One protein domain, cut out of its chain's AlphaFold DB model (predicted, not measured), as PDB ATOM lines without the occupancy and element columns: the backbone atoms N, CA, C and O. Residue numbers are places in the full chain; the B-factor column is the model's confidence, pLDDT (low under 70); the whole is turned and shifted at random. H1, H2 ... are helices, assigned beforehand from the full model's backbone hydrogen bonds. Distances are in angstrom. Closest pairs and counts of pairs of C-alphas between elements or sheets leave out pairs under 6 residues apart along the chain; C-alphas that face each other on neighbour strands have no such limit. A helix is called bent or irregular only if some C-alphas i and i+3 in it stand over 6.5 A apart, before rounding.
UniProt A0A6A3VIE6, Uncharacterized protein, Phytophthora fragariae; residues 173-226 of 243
ATOM      1  N   THR A 173     178.098 181.040 212.853       59.88
ATOM      2  CA  THR A 173     177.099 182.063 213.216       59.88
ATOM      3  C   THR A 173     176.972 183.180 212.180       59.88
ATOM      4  O   THR A 173     175.878 183.684 211.937       59.88
ATOM      5  N   ASP A 174     178.077 183.534 211.530       61.91
ATOM      6  CA  ASP A 174     178.154 184.654 210.591       61.91
ATOM      7  C   ASP A 174     177.787 184.230 209.170       61.91
ATOM      8  O   ASP A 174     177.399 185.076 208.364       61.91
ATOM      9  N   LYS A 175     177.846 182.921 208.872       66.75
ATOM     10  CA  LYS A 175     177.443 182.344 207.579       66.75
ATOM     11  C   LYS A 175     176.049 182.810 207.191       66.75
ATOM     12  O   LYS A 175     175.876 183.390 206.128       66.75
ATOM     13  N   TYR A 176     175.071 182.641 208.080       65.38
ATOM     14  CA  TYR A 176     173.691 183.018 207.785       65.38
ATOM     15  C   TYR A 176     173.532 184.529 207.560       65.38
ATOM     16  O   TYR A 176     172.869 184.949 206.613       65.38
ATOM     17  N   VAL A 177     174.180 185.354 208.388       76.50
ATOM     18  CA  VAL A 177     174.099 186.821 208.300       76.50
ATOM     19  C   VAL A 177     174.737 187.337 207.009       76.50
ATOM     20  O   VAL A 177     174.145 188.167 206.319       76.50
ATOM     21  N   GLN A 178     175.912 186.822 206.643       74.12
ATOM     22  CA  GLN A 178     176.614 187.215 205.421       74.12
ATOM     23  C   GLN A 178     175.894 186.717 204.166       74.12
ATOM     24  O   GLN A 178     175.711 187.490 203.224       74.12
ATOM     25  N   THR A 179     175.428 185.465 204.164       74.38
ATOM     26  CA  THR A 179     174.649 184.906 203.052       74.38
ATOM     27  C   THR A 179     173.352 185.685 202.849       74.38
ATOM     28  O   THR A 179     173.028 186.028 201.714       74.38
ATOM     29  N   LYS A 180     172.649 186.051 203.927       79.94
ATOM     30  CA  LYS A 180     171.438 186.875 203.852       79.94
ATOM     31  C   LYS A 180     171.719 188.266 203.278       79.94
ATOM     32  O   LYS A 180     171.046 188.676 202.339       79.94
ATOM     33  N   ALA A 181     172.735 188.965 203.784       84.69
ATOM     34  CA  ALA A 181     173.081 190.304 203.305       84.69
ATOM     35  C   ALA A 181     173.512 190.313 201.827       84.69
ATOM     36  O   ALA A 181     173.272 191.278 201.100       84.69
ATOM     37  N   LEU A 182     174.167 189.242 201.368       80.75
ATOM     38  CA  LEU A 182     174.510 189.077 199.959       80.75
ATOM     39  C   LEU A 182     173.267 188.792 199.107       80.75
ATOM     40  O   LEU A 182     173.106 189.415 198.059       80.75
ATOM     41  N   ALA A 183     172.380 187.906 199.568       76.12
ATOM     42  CA  ALA A 183     171.128 187.596 198.883       76.12
ATOM     43  C   ALA A 183     170.247 188.845 198.710       76.12
ATOM     44  O   ALA A 183     169.744 189.086 197.619       76.12
ATOM     45  N   GLU A 184     170.136 189.692 199.737       82.69
ATOM     46  CA  GLU A 184     169.394 190.961 199.666       82.69
ATOM     47  C   GLU A 184     169.963 191.902 198.588       82.69
ATOM     48  O   GLU A 184     169.219 192.421 197.760       82.69
ATOM     49  N   LYS A 185     171.294 192.046 198.503       83.56
ATOM     50  CA  LYS A 185     171.939 192.846 197.443       83.56
ATOM     51  C   LYS A 185     171.699 192.286 196.042       83.56
ATOM     52  O   LYS A 185     171.605 193.054 195.083       83.56
ATOM     53  N   ILE A 186     171.657 190.961 195.911       76.12
ATOM     54  CA  ILE A 186     171.353 190.293 194.643       76.12
ATOM     55  C   ILE A 186     169.909 190.600 194.250       76.12
ATOM     56  O   ILE A 186     169.693 191.071 193.138       76.12
ATOM     57  N   VAL A 187     168.950 190.442 195.168       77.62
ATOM     58  CA  VAL A 187     167.532 190.773 194.947       77.62
ATOM     59  C   VAL A 187     167.360 192.234 194.513       77.62
ATOM     60  O   VAL A 187     166.692 192.505 193.515       77.62
ATOM     61  N   ASP A 188     168.037 193.179 195.167       79.81
ATOM     62  CA  ASP A 188     167.995 194.598 194.786       79.81
ATOM     63  C   ASP A 188     168.500 194.846 193.355       79.81
ATOM     64  O   ASP A 188     167.943 195.661 192.621       79.81
ATOM     65  N   ARG A 189     169.549 194.142 192.912       75.00
ATOM     66  CA  ARG A 189     170.043 194.254 191.526       75.00
ATOM     67  C   ARG A 189     169.150 193.532 190.526       75.00
ATOM     68  O   ARG A 189     168.975 194.023 189.413       75.00
ATOM     69  N   MET A 190     168.579 192.407 190.933       65.38
ATOM     70  CA  MET A 190     167.654 191.592 190.155       65.38
ATOM     71  C   MET A 190     166.356 192.335 189.829       65.38
ATOM     72  O   MET A 190     165.926 192.325 188.682       65.38
ATOM     73  N   THR A 191     165.775 193.058 190.790       67.94
ATOM     74  CA  THR A 191     164.542 193.845 190.568       67.94
ATOM     75  C   THR A 191     164.696 194.960 189.526       67.94
ATOM     76  O   THR A 191     163.701 195.431 188.978       67.94
ATOM     77  N   LEU A 192     165.932 195.362 189.213       73.31
ATOM     78  CA  LEU A 192     166.255 196.382 188.212       73.31
ATOM     79  C   LEU A 192     166.568 195.801 186.820       73.31
ATOM     80  O   LEU A 192     166.794 196.565 185.882       73.31
ATOM     81  N   GLN A 193     166.619 194.474 186.667       61.78
ATOM     82  CA  GLN A 193     167.005 193.801 185.425       61.78
ATOM     83  C   GLN A 193     165.784 193.148 184.760       61.78
ATOM     84  O   GLN A 193     165.195 192.217 185.292       61.78
ATOM     85  N   SER A 194     165.427 193.602 183.558       61.44
ATOM     86  CA  SER A 194     164.354 193.030 182.722       61.44
ATOM     87  C   SER A 194     164.890 192.285 181.490       61.44
ATOM     88  O   SER A 194     164.218 192.178 180.466       61.44
ATOM     89  N   THR A 195     166.133 191.803 181.553       71.38
ATOM     90  CA  THR A 195     166.850 191.242 180.400       71.38
ATOM     91  C   THR A 195     166.605 189.732 180.231       71.38
ATOM     92  O   THR A 195     166.353 189.032 181.205       71.38
ATOM     93  N   PRO A 196     166.735 189.163 179.021       63.62
ATOM     94  CA  PRO A 196     166.637 187.709 178.809       63.62
ATOM     95  C   PRO A 196     167.658 186.883 179.617       63.62
ATOM     96  O   PRO A 196     167.389 185.758 180.032       63.62
ATOM     97  N   THR A 197     168.827 187.457 179.911       66.94
ATOM     98  CA  THR A 197     169.831 186.851 180.800       66.94
ATOM     99  C   THR A 197     169.302 186.693 182.227       66.94
ATOM    100  O   THR A 197     169.602 185.707 182.898       66.94
ATOM    101  N   TYR A 198     168.465 187.632 182.676       69.19
ATOM    102  CA  TYR A 198     167.826 187.574 183.983       69.19
ATOM    103  C   TYR A 198     166.837 186.408 184.092       69.19
ATOM    104  O   TYR A 198     166.837 185.723 185.110       69.19
ATOM    105  N   SER A 199     166.052 186.111 183.048       68.25
ATOM    106  CA  SER A 199     165.133 184.960 183.081       68.25
ATOM    107  C   SER A 199     165.860 183.621 183.213       68.25
ATOM    108  O   SER A 199     165.406 182.764 183.965       68.25
ATOM    109  N   VAL A 200     167.014 183.465 182.558       74.00
ATOM    110  CA  VAL A 200     167.835 182.246 182.673       74.00
ATOM    111  C   VAL A 200     168.441 182.131 184.074       74.00
ATOM    112  O   VAL A 200     168.396 181.067 184.685       74.00
ATOM    113  N   ALA A 201     168.954 183.234 184.626       71.69
ATOM    114  CA  ALA A 201     169.488 183.252 185.986       71.69
ATOM    115  C   ALA A 201     168.404 182.978 187.045       71.69
ATOM    116  O   ALA A 201     168.654 182.273 188.021       71.69
ATOM    117  N   LEU A 202     167.193 183.510 186.853       74.69
ATOM    118  CA  LEU A 202     166.058 183.263 187.740       74.69
ATOM    119  C   LEU A 202     165.626 181.795 187.706       74.69
ATOM    120  O   LEU A 202     165.409 181.210 188.763       74.69
ATOM    121  N   GLN A 203     165.568 181.193 186.517       77.00
ATOM    122  CA  GLN A 203     165.294 179.768 186.372       77.00
ATOM    123  C   GLN A 203     166.353 178.918 187.090       77.00
ATOM    124  O   GLN A 203     166.003 178.017 187.845       77.00
ATOM    125  N   TRP A 204     167.635 179.260 186.947       81.12
ATOM    126  CA  TRP A 204     168.720 178.586 187.663       81.12
ATOM    127  C   TRP A 204     168.564 178.663 189.190       81.12
ATOM    128  O   TRP A 204     168.730 177.666 189.889       81.12
ATOM    129  N   MET A 205     168.217 179.840 189.724       79.75
ATOM    130  CA  MET A 205     167.990 180.016 191.164       79.75
ATOM    131  C   MET A 205     166.786 179.215 191.667       79.75
ATOM    132  O   MET A 205     166.817 178.722 192.794       79.75
ATOM    133  N   GLN A 206     165.750 179.068 190.839       80.31
ATOM    134  CA  GLN A 206     164.583 178.243 191.138       80.31
ATOM    135  C   GLN A 206     164.970 176.760 191.231       80.31
ATOM    136  O   GLN A 206     164.671 176.107 192.226       80.31
ATOM    137  N   GLU A 207     165.711 176.252 190.245       80.12
ATOM    138  CA  GLU A 207     166.180 174.862 190.224       80.12
ATOM    139  C   GLU A 207     167.137 174.568 191.397       80.12
ATOM    140  O   GLU A 207     167.062 173.509 192.023       80.12
ATOM    141  N   PHE A 208     167.988 175.532 191.765       80.00
ATOM    142  CA  PHE A 208     168.841 175.430 192.951       80.00
ATOM    143  C   PHE A 208     168.031 175.359 194.253       80.00
ATOM    144  O   PHE A 208     168.359 174.583 195.152       80.00
ATOM    145  N   TYR A 209     166.971 176.161 194.369       80.19
ATOM    146  CA  TYR A 209     166.074 176.141 195.522       80.19
ATOM    147  C   TYR A 209     165.358 174.793 195.667       80.19
ATOM    148  O   TYR A 209     165.287 174.249 196.771       80.19
ATOM    149  N   ASP A 210     164.893 174.219 194.561       82.75
ATOM    150  CA  ASP A 210     164.244 172.910 194.566       82.75
ATOM    151  C   ASP A 210     165.240 171.806 194.967       82.75
ATOM    152  O   ASP A 210     164.935 170.961 195.813       82.75
ATOM    153  N   ALA A 211     166.480 171.862 194.467       80.31
ATOM    154  CA  ALA A 211     167.547 170.947 194.877       80.31
ATOM    155  C   ALA A 211     167.882 171.059 196.377       80.31
ATOM    156  O   ALA A 211     168.140 170.047 197.032       80.31
ATOM    157  N   LEU A 212     167.836 172.273 196.941       78.62
ATOM    158  CA  LEU A 212     167.998 172.498 198.379       78.62
ATOM    159  C   LEU A 212     166.863 171.871 199.195       78.62
ATOM    160  O   LEU A 212     167.138 171.278 200.237       78.62
ATOM    161  N   GLN A 213     165.610 171.968 198.738       77.25
ATOM    162  CA  GLN A 213     164.475 171.342 199.426       77.25
ATOM    163  C   GLN A 213     164.553 169.814 199.423       77.25
ATOM    164  O   GLN A 213     164.203 169.175 200.412       77.25
ATOM    165  N   VAL A 214     165.014 169.233 198.316       83.81
ATOM    166  CA  VAL A 214     165.135 167.779 198.144       83.81
ATOM    167  C   VAL A 214     166.415 167.229 198.799       83.81
ATOM    168  O   VAL A 214     166.528 166.026 199.018       83.81
ATOM    169  N   GLY A 215     167.363 168.100 199.168       77.00
ATOM    170  CA  GLY A 215     168.647 167.716 199.762       77.00
ATOM    171  C   GLY A 215     169.667 167.191 198.745       77.00
ATOM    172  O   GLY A 215     170.644 166.557 199.134       77.00
ATOM    173  N   ASP A 216     169.466 167.462 197.453       77.56
ATOM    174  CA  ASP A 216     170.250 166.916 196.333       77.56
ATOM    175  C   ASP A 216     171.143 167.978 195.660       77.56
ATOM    176  O   ASP A 216     171.367 168.003 194.449       77.56
ATOM    177  N   VAL A 217     171.664 168.899 196.474       69.94
ATOM    178  CA  VAL A 217     172.554 169.989 196.041       69.94
ATOM    179  C   VAL A 217     173.797 169.490 195.283       69.94
ATOM    180  O   VAL A 217     174.156 170.118 194.285       69.94
ATOM    181  N   PRO A 218     174.461 168.378 195.676       66.00
ATOM    182  CA  PRO A 218     175.628 167.884 194.947       66.00
ATOM    183  C   PRO A 218     175.325 167.512 193.489       66.00
ATOM    184  O   PRO A 218     176.146 167.791 192.616       66.00
ATOM    185  N   LYS A 219     174.142 166.950 193.196       61.50
ATOM    186  CA  LYS A 219     173.755 166.608 191.818       61.50
ATOM    187  C   LYS A 219     173.400 167.833 190.988       61.50
ATOM    188  O   LYS A 219     173.810 167.904 189.834       61.50
ATOM    189  N   PHE A 220     172.746 168.831 191.583       66.94
ATOM    190  CA  PHE A 220     172.493 170.108 190.909       66.94
ATOM    191  C   PHE A 220     173.796 170.770 190.431       66.94
ATOM    192  O   PHE A 220     173.891 171.235 189.297       66.94
ATOM    193  N   VAL A 221     174.844 170.758 191.260       61.50
ATOM    194  CA  VAL A 221     176.147 171.334 190.885       61.50
ATOM    195  C   VAL A 221     176.812 170.538 189.753       61.50
ATOM    196  O   VAL A 221     177.418 171.142 188.870       61.50
ATOM    197  N   MET A 222     176.661 169.209 189.731       54.94
ATOM    198  CA  MET A 222     177.226 168.350 188.681       54.94
ATOM    199  C   MET A 222     176.503 168.472 187.331       54.94
ATOM    200  O   MET A 222     177.147 168.390 186.287       54.94
ATOM    201  N   GLU A 223     175.187 168.687 187.330       53.84
ATOM    202  CA  GLU A 223     174.388 168.750 186.098       53.84
ATOM    203  C   GLU A 223     174.374 170.134 185.436       53.84
ATOM    204  O   GLU A 223     174.146 170.235 184.228       53.84
ATOM    205  N   VAL A 224     174.643 171.205 186.189       52.38
ATOM    206  CA  VAL A 224     174.535 172.578 185.670       52.38
ATOM    207  C   VAL A 224     175.864 173.147 185.156       52.38
ATOM    208  O   VAL A 224     175.870 174.095 184.366       52.38
ATOM    209  N   SER A 225     177.002 172.531 185.491       42.28
ATOM    210  CA  SER A 225     178.310 172.950 184.967       42.28
ATOM    211  C   SER A 225     178.474 172.927 183.431       42.28
ATOM    212  O   SER A 225     179.327 173.682 182.967       42.28
ATOM    213  N   PRO A 226     177.681 172.201 182.606       41.62
ATOM    214  CA  PRO A 226     177.742 172.348 181.149       41.62
ATOM    215  C   PRO A 226     176.605 173.182 180.525       41.62
ATOM    216  O   PRO A 226     176.616 173.368 179.312       41.62
TER     217      PRO A 226
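AT A GLANCE: This is residues 173 to 226 of the 243 residues of an uncharacterized protein of Phytophthora fragariae (UniProt A0A6A3VIE6). Two long helices, H1 and H2, make an open V that narrows at their link, and the short helix H3 folds back on H2 at the far end of that arm. Residues 173 to 189 of H1 stick out as a free arm. The printed part has 54 residues with three named helices, in the order H1, H2, H3, and no named strand; its class is all helix. It is loose, with a radius of gyration of the C-alphas of 13.0 A, and spans 35 by 31 by 17 A.

IN THESE COORDINATES: Find C-alpha 173 at (177.099, 182.063, 213.216); from there H1, residues 173 to 190, runs 26.7 A to C-alpha 190 at (167.654, 191.592, 190.155). H1 is neither bent nor irregular, but only just: C-alphas 173 and 176 are 6.5 A apart. Next comes H2, residues 196 to 214, 27.8 A long. H3, residues 217 to 224, is 10.9 A long and ends at C-alpha 224 at (174.535, 172.578, 185.670).

HOW THE PARTS SIT: Look first at Met 190 and Tyr 198, the closest C-alphas of H1 and H2, 7.4 A apart; these helices are close but not clearly touching. They run opposite ways at a shallow tilt of 31 degrees. H2 touches H3 with residues 207 to 211 alone, and their closest C-alphas, those of Ala 211 and Val 217, are 5.2 A apart. H2 and H3 form a helical hairpin, opposite ways at a shallow tilt of 32 degrees, only just short of steep. H1 and H3 are apart. Every O i to N i+4 pair is within hydrogen-bond range in H2 and H3, and 13 of 14 are in H1.

THE WHOLE: The C-alphas farthest apart, those of Thr 173 and Pro 196, are 36.4 A apart. The printed part has no cut, and both links are tight. Residues 191 to 197 also stand free. The mean pLDDT of the printed part is 71.3; look for values under 70 at 22 residues, among them 173 to 176, 196 to 199 and 217 to 226.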